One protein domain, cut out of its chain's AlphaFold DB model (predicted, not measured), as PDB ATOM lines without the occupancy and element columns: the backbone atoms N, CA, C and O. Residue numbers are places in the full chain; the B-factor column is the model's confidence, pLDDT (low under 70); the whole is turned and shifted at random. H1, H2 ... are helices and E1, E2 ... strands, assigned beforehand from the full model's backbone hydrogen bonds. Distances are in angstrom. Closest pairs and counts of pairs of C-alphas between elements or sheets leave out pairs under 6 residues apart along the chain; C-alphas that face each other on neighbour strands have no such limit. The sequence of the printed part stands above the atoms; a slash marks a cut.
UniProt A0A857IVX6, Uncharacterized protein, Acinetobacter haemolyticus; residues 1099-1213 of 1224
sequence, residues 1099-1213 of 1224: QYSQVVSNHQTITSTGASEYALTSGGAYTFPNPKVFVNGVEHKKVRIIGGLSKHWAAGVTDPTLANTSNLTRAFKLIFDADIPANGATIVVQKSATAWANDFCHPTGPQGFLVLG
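AT A GLANCE: This is residues 1099 to 1213 of the 1224 residues of an uncharacterized protein of Acinetobacter haemolyticus (UniProt A0A857IVX6). Two small three-stranded sheets spread apart as an open V, with residues 1120 to 1131 running across the opening from one sheet to the other. One arm of the V is E1, E6 and E3; the other is the long hairpin E4 and E5, folded over by a sharp bend, with the short E2 along its inner part, and H1 lies far out at the end of a long link from E6. The printed part has 115 residues, with E1 E2 E3 E4 E5 E6 H1 along the chain; the sheets, in the orders E1 E6 E3 and E2 E5 E4, are antiparallel. The class is mostly strand, though named elements hold only 52 of the 115 residues. The whole is flat, spanning 44 by 41 by 22 A, and only just loose, close to compact, with a radius of gyration of the C-alphas of 16.2 A.

HOW THE PARTS SIT: E1, residues 1104 to 1111, is an edge strand antiparallel to E6, residues 1186 to 1192, at 155 degrees, with N 1107 and O 1189 2.8 A apart. E3, residues 1132 to 1135, is the other edge strand, antiparallel to E6 at 168 degrees, with N 1134 and O 1188 2.8 A apart. Residues 1134 to 1135 of E3 also pair antiparallel with residues 1138 to 1139. In the second sheet, which is twisted, E2, residues 1117 to 1119, is antiparallel to E5, residues 1165 to 1176, at 121 degrees, with N 1118 and O 1174 2.9 A apart. E5 and E4, residues 1143 to 1153, form a hairpin at 166 degrees, with N 1175 and O 1144 2.8 A apart and N 1166 and O 1152 2.8 A apart. Both bend by 79 degrees, E4 at residue 1149 and E5 at residue 1168. The closest C-alphas of E3 and E4, Val 1133 and Val 1143, are 7.6 A apart. E1 and E2 are only just apart, closest 8.3 A. H1, residues 1207 to 1213, is on neither sheet; each of its O i to N i+4 pairs is within hydrogen-bond range.

IN THESE COORDINATES: E1 begins at C-alpha 1104, (-4.221, -54.977, 6.823), and is 20.3 A long; E2 follows at 7.0 A and E3 at 10.4 A. E4 measures 24.7 A, E5 27.1 A and E6 20.1 A. H1, 9.7 A long, ends at C-alpha 1213, (6.302, -71.873, -6.947).

THE WHOLE: The C-alphas farthest apart, of Asn 1183 and Gly 1213, are 47.8 A apart. The printed part has no cut. The links E2 to E3, E4 to E5 and E6 to H1 are long. Mean pLDDT of the printed part is 91.1; residues 1122 to 1124 are under 70.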
ATOM      1  N   GLN A1099      -1.095 -60.465  -2.556       92.38
ATOM      2  CA  GLN A1099      -0.809 -59.202  -1.878       92.38
ATOM      3  C   GLN A1099      -2.086 -58.518  -1.375       92.38
ATOM      4  O   GLN A1099      -2.099 -57.955  -0.274       92.38
ATOM      5  N   TYR A1100      -3.162 -58.574  -2.159       88.88
ATOM      6  CA  TYR A1100      -4.429 -57.923  -1.828       88.88
ATOM      7  C   TYR A1100      -5.390 -58.804  -1.019       88.88
ATOM      8  O   TYR A1100      -6.358 -58.269  -0.474       88.88
ATOM      9  N   SER A1101      -5.074 -60.093  -0.839       84.38
ATOM     10  CA  SER A1101      -5.688 -60.969   0.167       84.38
ATOM     11  C   SER A1101      -5.001 -60.907   1.538       84.38
ATOM     12  O   SER A1101      -5.399 -61.605   2.464       84.38
ATOM     13  N   GLN A1102      -3.960 -60.093   1.730       83.69
ATOM     14  CA  GLN A1102      -3.343 -59.986   3.055       83.69
ATOM     15  C   GLN A1102      -4.188 -59.136   4.006       83.69
ATOM     16  O   GLN A1102      -4.769 -58.117   3.621       83.69
ATOM     17  N   VAL A1103      -4.210 -59.533   5.283       83.12
ATOM     18  CA  VAL A1103      -4.792 -58.727   6.362       83.12
ATOM     19  C   VAL A1103      -4.018 -57.415   6.484       83.12
ATOM     20  O   VAL A1103      -2.786 -57.399   6.487       83.12
ATOM     21  N   VAL A1104      -4.762 -56.317   6.595       89.25
ATOM     22  CA  VAL A1104      -4.221 -54.977   6.823       89.25
ATOM     23  C   VAL A1104      -4.438 -54.572   8.272       89.25
ATOM     24  O   VAL A1104      -5.481 -54.849   8.862       89.25
ATOM     25  N   SER A1105      -3.443 -53.914   8.847       87.69
ATOM     26  CA  SER A1105      -3.463 -53.429  10.223       87.69
ATOM     27  C   SER A1105      -3.134 -51.945  10.265       87.69
ATOM     28  O   SER A1105      -2.470 -51.423   9.365       87.69
ATOM     29  N   ASN A1106      -3.563 -51.274  11.337       92.56
ATOM     30  CA  ASN A1106      -3.215 -49.879  11.595       92.56
ATOM     31  C   ASN A1106      -1.695 -49.704  11.585       92.56
ATOM     32  O   ASN A1106      -0.976 -50.344  12.348       92.56
ATOM     33  N   HIS A1107      -1.225 -48.838  10.694       93.00
ATOM     34  CA  HIS A1107       0.171 -48.451  10.583       93.00
ATOM     35  C   HIS A1107       0.435 -47.164  11.357       93.00
ATOM     36  O   HIS A1107       1.380 -47.096  12.136       93.00
ATOM     37  N   GLN A1108      -0.407 -46.153  11.137       95.50
ATOM     38  CA  GLN A1108      -0.270 -44.844  11.759       95.50
ATOM     39  C   GLN A1108      -1.629 -44.146  11.825       95.50
ATOM     40  O   GLN A1108      -2.411 -44.216  10.877       95.50
ATOM     41  N   THR A1109      -1.874 -43.439  12.925       96.62
ATOM     42  CA  THR A1109      -3.000 -42.512  13.074       96.62
ATOM     43  C   THR A1109      -2.456 -41.090  13.121       96.62
ATOM     44  O   THR A1109      -1.480 -40.821  13.821       96.62
ATOM     45  N   ILE A1110      -3.061 -40.190  12.355       97.44
ATOM     46  CA  ILE A1110      -2.632 -38.806  12.162       97.44
ATOM     47  C   ILE A1110      -3.840 -37.904  12.398       97.44
ATOM     48  O   ILE A1110      -4.914 -38.148  11.852       97.44
ATOM     49  N   THR A1111      -3.664 -36.835  13.169       97.44
ATOM     50  CA  THR A1111      -4.641 -35.742  13.210       97.44
ATOM     51  C   THR A1111      -4.377 -34.824  12.023       97.44
ATOM     52  O   THR A1111      -3.283 -34.274  11.891       97.44
ATOM     53  N   SER A1112      -5.361 -34.690  11.138       97.25
ATOM     54  CA  SER A1112      -5.281 -33.826   9.966       97.25
ATOM     55  C   SER A1112      -5.053 -32.379  10.381       97.25
ATOM     56  O   SER A1112      -5.685 -31.884  11.309       97.25
ATOM     57  N   THR A1113      -4.186 -31.692   9.648       97.06
ATOM     58  CA  THR A1113      -3.928 -30.254   9.792       97.06
ATOM     59  C   THR A1113      -4.641 -29.431   8.716       97.06
ATOM     60  O   THR A1113      -4.461 -28.219   8.656       97.06
ATOM     61  N   GLY A1114      -5.425 -30.071   7.838       95.00
ATOM     62  CA  GLY A1114      -5.927 -29.465   6.600       95.00
ATOM     63  C   GLY A1114      -4.940 -29.507   5.427       95.00
ATOM     64  O   GLY A1114      -5.246 -28.987   4.358       95.00
ATOM     65  N   ALA A1115      -3.756 -30.105   5.598       96.38
ATOM     66  CA  ALA A1115      -2.779 -30.271   4.523       96.38
ATOM     67  C   ALA A1115      -3.179 -31.396   3.550       96.38
ATOM     68  O   ALA A1115      -3.822 -32.371   3.947       96.38
ATOM     69  N   SER A1116      -2.741 -31.289   2.292       95.38
ATOM     70  CA  SER A1116      -2.902 -32.328   1.262       95.38
ATOM     71  C   SER A1116      -1.883 -33.466   1.377       95.38
ATOM     72  O   SER A1116      -2.049 -34.495   0.723       95.38
ATOM     73  N   GLU A1117      -0.840 -33.309   2.197       96.38
ATOM     74  CA  GLU A1117       0.256 -34.270   2.329       96.38
ATOM     75  C   GLU A1117       0.647 -34.507   3.791       96.38
ATOM     76  O   GLU A1117       0.708 -33.571   4.589       96.38
ATOM     77  N   TYR A1118       0.979 -35.757   4.126       96.81
ATOM     78  CA  TYR A1118       1.424 -36.158   5.464       96.81
ATOM     79  C   TYR A1118       2.585 -37.154   5.388       96.81
ATOM     80  O   TYR A1118       2.570 -38.086   4.584       96.81
ATOM     81  N   ALA A1119       3.589 -36.989   6.249       94.62
ATOM     82  CA  ALA A1119       4.693 -37.940   6.366       94.62
ATOM     83  C   ALA A1119       4.254 -39.223   7.092       94.62
ATOM     84  O   ALA A1119       3.539 -39.159   8.096       94.62
ATOM     85  N   LEU A1120       4.722 -40.378   6.613       94.19
ATOM     86  CA  LEU A1120       4.437 -41.687   7.201       94.19
ATOM     87  C   LEU A1120       5.684 -42.296   7.859       94.19
ATOM     88  O   LEU A1120       6.782 -42.276   7.298       94.19
ATOM     89  N   THR A1121       5.518 -42.874   9.049       83.38
ATOM     90  CA  THR A1121       6.604 -43.477   9.834       83.38
ATOM     91  C   THR A1121       6.885 -44.908   9.387       83.38
ATOM     92  O   THR A1121       6.206 -45.828   9.824       83.38
ATOM     93  N   SER A1122       7.899 -45.144   8.552       67.75
ATOM     94  CA  SER A1122       8.109 -46.472   7.941       67.75
ATOM     95  C   SER A1122       9.452 -47.163   8.201       67.75
ATOM     96  O   SER A1122       9.660 -48.254   7.675       67.75
ATOM     97  N   GLY A1123      10.363 -46.570   8.981       56.22
ATOM     98  CA  GLY A1123      11.594 -47.239   9.432       56.22
ATOM     99  C   GLY A1123      12.463 -47.852   8.321       56.22
ATOM    100  O   GLY A1123      12.896 -48.990   8.453       56.22
ATOM    101  N   GLY A1124      12.697 -47.144   7.210       64.62
ATOM    102  CA  GLY A1124      13.585 -47.620   6.136       64.62
ATOM    103  C   GLY A1124      13.023 -48.751   5.259       64.62
ATOM    104  O   GLY A1124      13.769 -49.323   4.469       64.62
ATOM    105  N   ALA A1125      11.728 -49.066   5.365       83.62
ATOM    106  CA  ALA A1125      11.076 -50.077   4.534       83.62
ATOM    107  C   ALA A1125      11.159 -49.764   3.025       83.62
ATOM    108  O   ALA A1125      11.006 -48.616   2.606       83.62
ATOM    109  N   TYR A1126      11.346 -50.803   2.203       90.81
ATOM    110  CA  TYR A1126      11.445 -50.678   0.742       90.81
ATOM    111  C   TYR A1126      10.087 -50.534   0.050       90.81
ATOM    112  O   TYR A1126      10.001 -49.879  -0.984       90.81
ATOM    113  N   THR A1127       9.029 -51.108   0.619       91.88
ATOM    114  CA  THR A1127       7.684 -51.147   0.031       91.88
ATOM    115  C   THR A1127       6.617 -50.782   1.067       91.88
ATOM    116  O   THR A1127       6.853 -50.824   2.280       91.88
ATOM    117  N   PHE A1128       5.427 -50.407   0.587       93.56
ATOM    118  CA  PHE A1128       4.253 -50.128   1.417       93.56
ATOM    119  C   PHE A1128       3.074 -50.998   0.951       93.56
ATOM    120  O   PHE A1128       2.286 -50.571   0.109       93.56
ATOM    121  N   PRO A1129       2.989 -52.255   1.417       92.19
ATOM    122  CA  PRO A1129       2.109 -53.252   0.816       92.19
ATOM    123  C   PRO A1129       0.633 -53.085   1.220       92.19
ATOM    124  O   PRO A1129       0.320 -52.855   2.388       92.19
ATOM    125  N   ASN A1130      -0.271 -53.225   0.240       91.94
ATOM    126  CA  ASN A1130      -1.735 -53.154   0.388       91.94
ATOM    127  C   ASN A1130      -2.221 -51.969   1.258       91.94
ATOM    128  O   ASN A1130      -2.826 -52.186   2.314       91.94
ATOM    129  N   PRO A1131      -1.929 -50.715   0.863       93.75
ATOM    130  CA  PRO A1131      -2.321 -49.555   1.648       93.75
ATOM    131  C   PRO A1131      -3.837 -49.350   1.663       93.75
ATOM    132  O   PRO A1131      -4.505 -49.494   0.636       93.75
ATOM    133  N   LYS A1132      -4.356 -48.921   2.816       94.62
ATOM    134  CA  LYS A1132      -5.700 -48.346   2.959       94.62
ATOM    135  C   LYS A1132      -5.646 -47.101   3.828       94.62
ATOM    136  O   LYS A1132      -4.832 -47.022   4.746       94.62
ATOM    137  N   VAL A1133      -6.517 -46.141   3.556       96.19
ATOM    138  CA  VAL A1133      -6.590 -44.884   4.303       96.19
ATOM    139  C   VAL A1133      -8.029 -44.671   4.716       96.19
ATOM    140  O   VAL A1133      -8.932 -44.831   3.905       96.19
ATOM    141  N   PHE A1134      -8.238 -44.313   5.974       97.06
ATOM    142  CA  PHE A1134      -9.545 -43.988   6.516       97.06
ATOM    143  C   PHE A1134      -9.515 -42.576   7.075       97.06
ATOM    144  O   PHE A1134      -8.560 -42.202   7.750       97.06
ATOM    145  N   VAL A1135     -10.567 -41.804   6.833       95.56
ATOM    146  CA  VAL A1135     -10.764 -40.478   7.418       95.56
ATOM    147  C   VAL A1135     -12.037 -40.529   8.249       95.56
ATOM    148  O   VAL A1135     -13.104 -40.859   7.746       95.56
ATOM    149  N   ASN A1136     -11.919 -40.276   9.554       89.81
ATOM    150  CA  ASN A1136     -13.015 -40.366  10.529       89.81
ATOM    151  C   ASN A1136     -13.778 -41.712  10.510       89.81
ATOM    152  O   ASN A1136     -14.969 -41.786  10.834       89.81
ATOM    153  N   GLY A1137     -13.066 -42.788  10.160       87.31
ATOM    154  CA  GLY A1137     -13.591 -44.154  10.077       87.31
ATOM    155  C   GLY A1137     -14.123 -44.566   8.701       87.31
ATOM    156  O   GLY A1137     -14.465 -45.733   8.542       87.31
ATOM    157  N   VAL A1138     -14.148 -43.667   7.711       91.50
ATOM    158  CA  VAL A1138     -14.599 -43.954   6.338       91.50
ATOM    159  C   VAL A1138     -13.393 -44.158   5.429       91.50
ATOM    160  O   VAL A1138     -12.464 -43.355   5.461       91.50
ATOM    161  N   GLU A1139     -13.380 -45.228   4.631       93.75
ATOM    162  CA  GLU A1139     -12.284 -45.496   3.688       93.75
ATOM    163  C   GLU A1139     -12.227 -44.395   2.624       93.75
ATOM    164  O   GLU A1139     -13.190 -44.168   1.894       93.75
ATOM    165  N   HIS A1140     -11.081 -43.726   2.529       92.88
ATOM    166  CA  HIS A1140     -10.821 -42.692   1.541       92.88
ATOM    167  C   HIS A1140      -9.958 -43.263   0.416       92.88
ATOM    168  O   HIS A1140      -8.865 -43.786   0.651       92.88
ATOM    169  N   LYS A1141     -10.470 -43.204  -0.816       91.19
ATOM    170  CA  LYS A1141      -9.887 -43.884  -1.985       91.19
ATOM    171  C   LYS A1141      -9.102 -42.957  -2.914       91.19
ATOM    172  O   LYS A1141      -8.209 -43.432  -3.616       91.19
ATOM    173  N   LYS A1142      -9.374 -41.648  -2.888       91.81
ATOM    174  CA  LYS A1142      -8.700 -40.632  -3.721       91.81
ATOM    175  C   LYS A1142      -7.380 -40.180  -3.091       91.81
ATOM    176  O   LYS A1142      -7.168 -39.007  -2.789       91.81
ATOM    177  N   VAL A1143      -6.512 -41.155  -2.828       93.75
ATOM    178  CA  VAL A1143      -5.251 -40.973  -2.101       93.75
ATOM    179  C   VAL A1143      -4.129 -41.813  -2.697       93.75
ATOM    180  O   VAL A1143      -4.343 -42.967  -3.084       93.75
ATOM    181  N   ARG A1144      -2.909 -41.281  -2.704       94.25
ATOM    182  CA  ARG A1144      -1.692 -42.004  -3.100       94.25
ATOM    183  C   ARG A1144      -0.701 -42.061  -1.955       94.25
ATOM    184  O   ARG A1144      -0.612 -41.143  -1.141       94.25
ATOM    185  N   ILE A1145       0.081 -43.133  -1.926       94.62
ATOM    186  CA  ILE A1145       1.280 -43.207  -1.099       94.62
ATOM    187  C   ILE A1145       2.491 -43.207  -2.023       94.62
ATOM    188  O   ILE A1145       2.538 -43.948  -3.000       94.62
ATOM    189  N   ILE A1146       3.474 -42.364  -1.723       93.31
ATOM    190  CA  ILE A1146       4.747 -42.318  -2.448       93.31
ATOM    191  C   ILE A1146       5.907 -42.570  -1.492       93.31
ATOM    192  O   ILE A1146       5.781 -42.289  -0.304       93.31
ATOM    193  N   GLY A1147       7.036 -43.066  -1.998       90.88
ATOM    194  CA  GLY A1147       8.251 -43.318  -1.217       90.88
ATOM    195  C   GLY A1147       8.777 -44.741  -1.389       90.88
ATOM    196  O   GLY A1147       8.504 -45.391  -2.399       90.88
ATOM    197  N   GLY A1148       9.541 -45.216  -0.406       92.06
ATOM    198  CA  GLY A1148      10.167 -46.536  -0.441       92.06
ATOM    199  C   GLY A1148      11.418 -46.579  -1.313       92.06
ATOM    200  O   GLY A1148      12.023 -45.545  -1.616       92.06
ATOM    201  N   LEU A1149      11.822 -47.787  -1.700       91.50
ATOM    202  CA  LEU A1149      12.959 -48.005  -2.586       91.50
ATOM    203  C   LEU A1149      12.586 -47.567  -4.007       91.50
ATOM    204  O   LEU A1149      11.672 -48.107  -4.628       91.50
ATOM    205  N   SER A1150      13.279 -46.556  -4.518       91.44
ATOM    206  CA  SER A1150      12.935 -45.881  -5.773       91.44
ATOM    207  C   SER A1150      14.182 -45.385  -6.505       91.44
ATOM    208  O   SER A1150      15.238 -45.190  -5.901       91.44
ATOM    209  N   LYS A1151      14.071 -45.179  -7.820       92.94
ATOM    210  CA  LYS A1151      15.114 -44.542  -8.627       92.94
ATOM    211  C   LYS A1151      15.046 -43.025  -8.434       92.94
ATOM    212  O   LYS A1151      14.055 -42.402  -8.810       92.94
ATOM    213  N   HIS A1152      16.077 -42.436  -7.830       93.31
ATOM    214  CA  HIS A1152      16.076 -41.032  -7.408       93.31
ATOM    215  C   HIS A1152      17.478 -40.405  -7.385       93.31
ATOM    216  O   HIS A1152      18.481 -41.077  -7.592       93.31
ATOM    217  N   TRP A1153      17.549 -39.107  -7.097       93.88
ATOM    218  CA  TRP A1153      18.797 -38.364  -6.883       93.88
ATOM    219  C   TRP A1153      19.202 -38.347  -5.409       93.88
ATOM    220  O   TRP A1153      18.333 -38.295  -4.540       93.88
ATOM    221  N   ALA A1154      20.500 -38.369  -5.107       91.88
ATOM    222  CA  ALA A1154      20.995 -38.237  -3.734       91.88
ATOM    223  C   ALA A1154      20.741 -36.823  -3.171       91.88
ATOM    224  O   ALA A1154      20.588 -35.867  -3.925       91.88
ATOM    225  N   ALA A1155      20.722 -36.671  -1.841       87.19
ATOM    226  CA  ALA A1155      20.356 -35.410  -1.178       87.19
ATOM    227  C   ALA A1155      21.251 -34.202  -1.535       87.19
ATOM    228  O   ALA A1155      20.799 -33.070  -1.418       87.19
ATOM    229  N   GLY A1156      22.493 -34.432  -1.976       88.94
ATOM    230  CA  GLY A1156      23.422 -33.374  -2.394       88.94
ATOM    231  C   GLY A1156      23.315 -32.954  -3.866       88.94
ATOM    232  O   GLY A1156      24.053 -32.070  -4.289       88.94
ATOM    233  N   VAL A1157      22.448 -33.586  -4.665       92.12
ATOM    234  CA  VAL A1157      22.292 -33.248  -6.087       92.12
ATOM    235  C   VAL A1157      21.417 -32.005  -6.232       92.12
ATOM    236  O   VAL A1157      20.253 -32.017  -5.840       92.12
ATOM    237  N   THR A1158      21.965 -30.955  -6.839       91.12
ATOM    238  CA  THR A1158      21.258 -29.697  -7.137       91.12
ATOM    239  C   THR A1158      20.903 -29.535  -8.616       91.12
ATOM    240  O   THR A1158      19.979 -28.792  -8.930       91.12
ATOM    241  N   ASP A1159      21.591 -30.254  -9.512       92.94
ATOM    242  CA  ASP A1159      21.301 -30.310 -10.949       92.94
ATOM    243  C   ASP A1159      20.986 -31.759 -11.379       92.94
ATOM    244  O   ASP A1159      21.898 -32.566 -11.610       92.94
ATOM    245  N   PRO A1160      19.700 -32.159 -11.397       94.50
ATOM    246  CA  PRO A1160      19.294 -33.523 -11.692       94.50
ATOM    247  C   PRO A1160      19.450 -33.849 -13.183       94.50
ATOM    248  O   PRO A1160      18.969 -33.140 -14.064       94.50
ATOM    249  N   THR A1161      20.075 -34.989 -13.465       93.94
ATOM    250  CA  THR A1161      20.106 -35.636 -14.785       93.94
ATOM    251  C   THR A1161      19.749 -37.111 -14.616       93.94
ATOM    252  O   THR A1161      19.789 -37.638 -13.510       93.94
ATOM    253  N   LEU A1162      19.415 -37.843 -15.679       92.56
ATOM    254  CA  LEU A1162      19.193 -39.290 -15.518       92.56
ATOM    255  C   LEU A1162      20.488 -40.051 -15.169       92.56
ATOM    256  O   LEU A1162      20.426 -41.072 -14.484       92.56
ATOM    257  N   ALA A1163      21.653 -39.522 -15.558       91.69
ATOM    258  CA  ALA A1163      22.960 -40.134 -15.316       91.69
ATOM    259  C   ALA A1163      23.400 -40.105 -13.841       91.69
ATOM    260  O   ALA A1163      24.176 -40.957 -13.424       91.69
ATOM    261  N   ASN A1164      22.896 -39.162 -13.037       93.62
ATOM    262  CA  ASN A1164      23.216 -39.050 -11.607       93.62
ATOM    263  C   ASN A1164      22.085 -39.569 -10.692       93.62
ATOM    264  O   ASN A1164      21.953 -39.136  -9.545       93.62
ATOM    265  N   THR A1165      21.281 -40.514 -11.194       93.00
ATOM    266  CA  THR A1165      20.259 -41.228 -10.413       93.00
ATOM    267  C   THR A1165      20.790 -42.539  -9.829       93.00
ATOM    268  O   THR A1165      21.549 -43.275 -10.459       93.00
ATOM    269  N   SER A1166      20.319 -42.904  -8.641       91.38
ATOM    270  CA  SER A1166      20.640 -44.153  -7.946       91.38
ATOM    271  C   SER A1166      19.395 -44.755  -7.285       91.38
ATOM    272  O   SER A1166      18.325 -44.145  -7.266       91.38
ATOM    273  N   ASN A1167      19.506 -45.991  -6.798       90.88
ATOM    274  CA  ASN A1167      18.425 -46.637  -6.054       90.88
ATOM    275  C   ASN A1167      18.502 -46.167  -4.599       90.88
ATOM    276  O   ASN A1167      19.489 -46.434  -3.917       90.88
ATOM    277  N   LEU A1168      17.484 -45.443  -4.139       90.12
ATOM    278  CA  LEU A1168      17.461 -44.802  -2.827       90.12
ATOM    279  C   LEU A1168      16.152 -45.107  -2.106       90.12
ATOM    280  O   LEU A1168      15.081 -45.133  -2.714       90.12
ATOM    281  N   THR A1169      16.228 -45.279  -0.789       90.88
ATOM    282  CA  THR A1169      15.037 -45.386   0.059       90.88
ATOM    283  C   THR A1169      14.572 -43.992   0.467       90.88
ATOM    284  O   THR A1169      15.310 -43.239   1.104       90.88
ATOM    285  N   ARG A1170      13.333 -43.643   0.117       87.81
ATOM    286  CA  ARG A1170      12.678 -42.387   0.504       87.81
ATOM    287  C   ARG A1170      11.631 -42.640   1.586       87.81
ATOM    288  O   ARG A1170      10.968 -43.676   1.590       87.81
ATOM    289  N   ALA A1171      11.469 -41.679   2.494       90.44
ATOM    290  CA  ALA A1171      10.390 -41.717   3.477       90.44
ATOM    291  C   ALA A1171       9.033 -41.760   2.764       90.44
ATOM    292  O   ALA A1171       8.847 -41.073   1.754       90.44
ATOM    293  N   PHE A1172       8.098 -42.557   3.286       93.94
ATOM    294  CA  PHE A1172       6.762 -42.604   2.710       93.94
ATOM    295  C   PHE A1172       5.975 -41.336   3.046       93.94
ATOM    296  O   PHE A1172       6.115 -40.760   4.127       93.94
ATOM    297  N   LYS A1173       5.124 -40.924   2.111       94.62
ATOM    298  CA  LYS A1173       4.180 -39.821   2.271       94.62
ATOM    299  C   LYS A1173       2.807 -40.243   1.779       94.62
ATOM    300  O   LYS A1173       2.706 -40.897   0.745       94.62
ATOM    301  N   LEU A1174       1.778 -39.841   2.510       96.81
ATOM    302  CA  LEU A1174       0.388 -39.877   2.080       96.81
ATOM    303  C   LEU A1174       0.058 -38.571   1.354       96.81
ATOM    304  O   LEU A1174       0.361 -37.502   1.878       96.81
ATOM    305  N   ILE A1175      -0.586 -38.672   0.195       95.88
ATOM    306  CA  ILE A1175      -1.057 -37.553  -0.623       95.88
ATOM    307  C   ILE A1175      -2.559 -37.730  -0.870       95.88
ATOM    308  O   ILE A1175      -2.988 -38.803  -1.294       95.88
ATOM    309  N   PHE A1176      -3.347 -36.686  -0.624       95.94
ATOM    310  CA  PHE A1176      -4.758 -36.617  -1.009       95.94
ATOM    311  C   PHE A1176      -4.874 -36.010  -2.411       95.94
ATOM    312  O   PHE A1176      -4.469 -34.869  -2.624       95.94
ATOM    313  N   ASP A1177      -5.418 -36.778  -3.356       89.75
ATOM    314  CA  ASP A1177      -5.635 -36.336  -4.743       89.75
ATOM    315  C   ASP A1177      -6.849 -35.403  -4.846       89.75
ATOM    316  O   ASP A1177      -6.893 -34.503  -5.682       89.75
ATOM    317  N   ALA A1178      -7.832 -35.620  -3.972       88.94
ATOM    318  CA  ALA A1178      -9.034 -34.816  -3.814       88.94
ATOM    319  C   ALA A1178      -9.561 -34.953  -2.379       88.94
ATOM    320  O   ALA A1178      -9.076 -35.783  -1.604       88.94
ATOM    321  N   ASP A1179     -10.571 -34.148  -2.040       90.31
ATOM    322  CA  ASP A1179     -11.308 -34.239  -0.775       90.31
ATOM    323  C   ASP A1179     -10.367 -34.223   0.443       90.31
ATOM    324  O   ASP A1179     -10.344 -35.145   1.267       90.31
ATOM    325  N   ILE A1180      -9.533 -33.176   0.505       95.88
ATOM    326  CA  ILE A1180      -8.530 -32.981   1.558       95.88
ATOM    327  C   ILE A1180      -9.239 -32.945   2.924       95.88
ATOM    328  O   ILE A1180     -10.162 -32.144   3.104       95.88
ATOM    329  N   PRO A1181      -8.822 -33.772   3.901       95.44
ATOM    330  CA  PRO A1181      -9.458 -33.799   5.211       95.44
ATOM    331  C   PRO A1181      -9.353 -32.448   5.920       95.44
ATOM    332  O   PRO A1181      -8.301 -31.811   5.910       95.44
ATOM    333  N   ALA A1182     -10.441 -32.025   6.564       95.50
ATOM    334  CA  ALA A1182     -10.447 -30.805   7.360       95.50
ATOM    335  C   ALA A1182      -9.529 -30.932   8.588       95.50
ATOM    336  O   ALA A1182      -9.366 -32.016   9.154       95.50
ATOM    337  N   ASN A1183      -8.983 -29.799   9.036       96.75
ATOM    338  CA  ASN A1183      -8.184 -29.732  10.257       96.75
ATOM    339  C   ASN A1183      -8.949 -30.346  11.450       96.75
ATOM    340  O   ASN A1183     -10.119 -30.035  11.670       96.75
ATOM    341  N   GLY A1184      -8.291 -31.236  12.193       94.50
ATOM    342  CA  GLY A1184      -8.861 -32.004  13.301       94.50
ATOM    343  C   GLY A1184      -9.430 -33.378  12.921       94.50
ATOM    344  O   GLY A1184      -9.689 -34.180  13.817       94.50
ATOM    345  N   ALA A1185      -9.592 -33.702  11.631       95.62
ATOM    346  CA  ALA A1185     -10.045 -35.030  11.205       95.62
ATOM    347  C   ALA A1185      -9.019 -36.123  11.549       95.62
ATOM    348  O   ALA A1185      -7.813 -35.921  11.437       95.62
ATOM    349  N   THR A1186      -9.485 -37.314  11.924       96.88
ATOM    350  CA  THR A1186      -8.613 -38.463  12.201       96.88
ATOM    351  C   THR A1186      -8.336 -39.227  10.915       96.88
ATOM    352  O   THR A1186      -9.251 -39.802  10.330       96.88
ATOM    353  N   ILE A1187      -7.077 -39.275  10.494       98.00
ATOM    354  CA  ILE A1187      -6.598 -40.075   9.368       98.00
ATOM    355  C   ILE A1187      -5.963 -41.350   9.930       98.00
ATOM    356  O   ILE A1187      -5.025 -41.280  10.719       98.00
ATOM    357  N   VAL A1188      -6.434 -42.521   9.515       97.25
ATOM    358  CA  VAL A1188      -5.837 -43.818   9.853       97.25
ATOM    359  C   VAL A1188      -5.284 -44.442   8.584       97.25
ATOM    360  O   VAL A1188      -6.029 -44.752   7.659       97.25
ATOM    361  N   VAL A1189      -3.973 -44.651   8.547       96.88
ATOM    362  CA  VAL A1189      -3.297 -45.369   7.467       96.88
ATOM    363  C   VAL A1189      -3.084 -46.809   7.907       96.88
ATOM    364  O   VAL A1189      -2.573 -47.067   8.998       96.88
ATOM    365  N   GLN A1190      -3.461 -47.752   7.054       94.56
ATOM    366  CA  GLN A1190      -3.272 -49.184   7.235       94.56
ATOM    367  C   GLN A1190      -2.404 -49.755   6.116       94.56
ATOM    368  O   GLN A1190      -2.373 -49.226   5.004       94.56
ATOM    369  N   LYS A1191      -1.717 -50.857   6.412       92.94
ATOM    370  CA  LYS A1191      -0.956 -51.649   5.436       92.94
ATOM    371  C   LYS A1191      -0.944 -53.116   5.840       92.94
ATOM    372  O   LYS A1191      -1.217 -53.424   7.004       92.94
ATOM    373  N   SER A1192      -0.600 -54.019   4.926       90.44
ATOM    374  CA  SER A1192      -0.368 -55.414   5.303       90.44
ATOM    375  C   SER A1192       0.986 -55.591   5.994       90.44
ATOM    376  O   SER A1192       1.965 -54.911   5.683       90.44
ATOM    377  N   ALA A1193       1.051 -56.516   6.953       84.75
ATOM    378  CA  ALA A1193       2.307 -56.874   7.616       84.75
ATOM    379  C   ALA A1193       3.192 -57.774   6.736       84.75
ATOM    380  O   ALA A1193       4.412 -57.775   6.871       84.75
ATOM    381  N   THR A1194       2.569 -58.523   5.825       86.19
ATOM    382  CA  THR A1194       3.228 -59.474   4.930       86.19
ATOM    383  C   THR A1194       3.172 -58.970   3.490       86.19
ATOM    384  O   THR A1194       2.170 -58.394   3.051       86.19
ATOM    385  N   ALA A1195       4.260 -59.205   2.762       90.50
ATOM    386  CA  ALA A1195       4.388 -58.983   1.331       90.50
ATOM    387  C   ALA A1195       4.942 -60.252   0.674       90.50
ATOM    388  O   ALA A1195       5.645 -61.027   1.322       90.50
ATOM    389  N   TRP A1196       4.644 -60.468  -0.609       91.44
ATOM    390  CA  TRP A1196       5.222 -61.597  -1.353       91.44
ATOM    391  C   TRP A1196       6.738 -61.415  -1.576       91.44
ATOM    392  O   TRP A1196       7.482 -62.389  -1.673       91.44
ATOM    393  N   ALA A1197       7.200 -60.164  -1.627       91.75
ATOM    394  CA  ALA A1197       8.597 -59.774  -1.752       91.75
ATOM    395  C   ALA A1197       8.845 -58.466  -0.995       91.75
ATOM    396  O   ALA A1197       8.037 -57.540  -1.080       91.75
ATOM    397  N   ASN A1198       9.984 -58.361  -0.308       88.81
ATOM    398  CA  ASN A1198      10.341 -57.155   0.448       88.81
ATOM    399  C   ASN A1198      10.510 -55.912  -0.443       88.81
ATOM    400  O   ASN A1198      10.205 -54.801  -0.011       88.81
ATOM    401  N   ASP A1199      10.956 -56.098  -1.685       87.38
ATOM    402  CA  ASP A1199      11.194 -55.050  -2.683       87.38
ATOM    403  C   ASP A1199      10.233 -55.120  -3.890       87.38
ATOM    404  O   ASP A1199      10.442 -54.419  -4.879       87.38
ATOM    405  N   PHE A1200       9.190 -55.964  -3.819       90.69
ATOM    406  CA  PHE A1200       8.298 -56.296  -4.945       90.69
ATOM    407  C   PHE A1200       9.046 -56.742  -6.212       90.69
ATOM    408  O   PHE A1200       8.668 -56.405  -7.337       90.69
ATOM    409  N   CYS A1201      10.120 -57.504  -6.019       86.88
ATOM    410  CA  CYS A1201      10.886 -58.117  -7.089       86.88
ATOM    411  C   CYS A1201      11.322 -59.532  -6.693       86.88
ATOM    412  O   CYS A1201      10.932 -60.499  -7.341       86.88
ATOM    413  N   HIS A1202      12.077 -59.670  -5.602       88.25
ATOM    414  CA  HIS A1202      12.652 -60.948  -5.192       88.25
ATOM    415  C   HIS A1202      11.718 -61.666  -4.203       88.25
ATOM    416  O   HIS A1202      11.523 -61.168  -3.086       88.25
ATOM    417  N   PRO A1203      11.131 -62.824  -4.574       90.19
ATOM    418  CA  PRO A1203      10.204 -63.534  -3.698       90.19
ATOM    419  C   PRO A1203      10.883 -63.843  -2.363       90.19
ATOM    420  O   PRO A1203      12.020 -64.305  -2.324       90.19
ATOM    421  N   THR A1204      10.202 -63.554  -1.256       87.00
ATOM    422  CA  THR A1204      10.751 -63.748   0.092       87.00
ATOM    423  C   THR A1204      10.126 -64.979   0.736       87.00
ATOM    424  O   THR A1204       8.907 -65.146   0.729       87.00
ATOM    425  N   GLY A1205      10.955 -65.871   1.278       80.88
ATOM    426  CA  GLY A1205      10.480 -67.100   1.906       80.88
ATOM    427  C   GLY A1205       9.793 -66.875   3.265       80.88
ATOM    428  O   GLY A1205      10.190 -65.970   3.997       80.88
ATOM    429  N   PRO A1206       8.821 -67.728   3.643       83.75
ATOM    430  CA  PRO A1206       8.260 -68.814   2.830       83.75
ATOM    431  C   PRO A1206       7.177 -68.367   1.828       83.75
ATOM    432  O   PRO A1206       6.984 -69.035   0.813       83.75
ATOM    433  N   GLN A1207       6.477 -67.253   2.068       84.81
ATOM    434  CA  GLN A1207       5.243 -66.921   1.342       84.81
ATOM    435  C   GLN A1207       5.478 -66.611  -0.142       84.81
ATOM    436  O   GLN A1207       4.795 -67.160  -1.001       84.81
ATOM    437  N   GLY A1208       6.464 -65.774  -0.469       88.50
ATOM    438  CA  GLY A1208       6.792 -65.430  -1.853       88.50
ATOM    439  C   GLY A1208       7.237 -66.632  -2.681       88.50
ATOM    440  O   GLY A1208       6.852 -66.754  -3.843       88.50
ATOM    441  N   PHE A1209       8.008 -67.541  -2.073       90.31
ATOM    442  CA  PHE A1209       8.423 -68.787  -2.724       90.31
ATOM    443  C   PHE A1209       7.225 -69.671  -3.057       90.31
ATOM    444  O   PHE A1209       7.174 -70.231  -4.148       90.31
ATOM    445  N   LEU A1210       6.243 -69.760  -2.158       86.44
ATOM    446  CA  LEU A1210       5.024 -70.525  -2.396       86.44
ATOM    447  C   LEU A1210       4.188 -69.926  -3.530       86.44
ATOM    448  O   LEU A1210       3.795 -70.653  -4.437       86.44
ATOM    449  N   VAL A1211       3.960 -68.611  -3.503       89.06
ATOM    450  CA  VAL A1211       3.133 -67.910  -4.500       89.06
ATOM    451  C   VAL A1211       3.671 -68.126  -5.915       89.06
ATOM    452  O   VAL A1211       2.927 -68.538  -6.807       89.06
ATOM    453  N   LEU A1212       4.972 -67.896  -6.125       92.38
ATOM    454  CA  LEU A1212       5.590 -68.113  -7.436       92.38
ATOM    455  C   LEU A1212       5.739 -69.607  -7.746       92.38
ATOM    456  O   LEU A1212       5.462 -70.021  -8.866       92.38
ATOM    457  N   GLY A1213       6.103 -70.435  -6.767       91.38
ATOM    458  CA  GLY A1213       6.302 -71.873  -6.947       91.38
ATOM    459  C   GLY A1213       5.033 -72.622  -7.345       91.38
ATOM    460  O   GLY A1213       5.069 -73.458  -8.245       91.38
TER     461      GLY A1213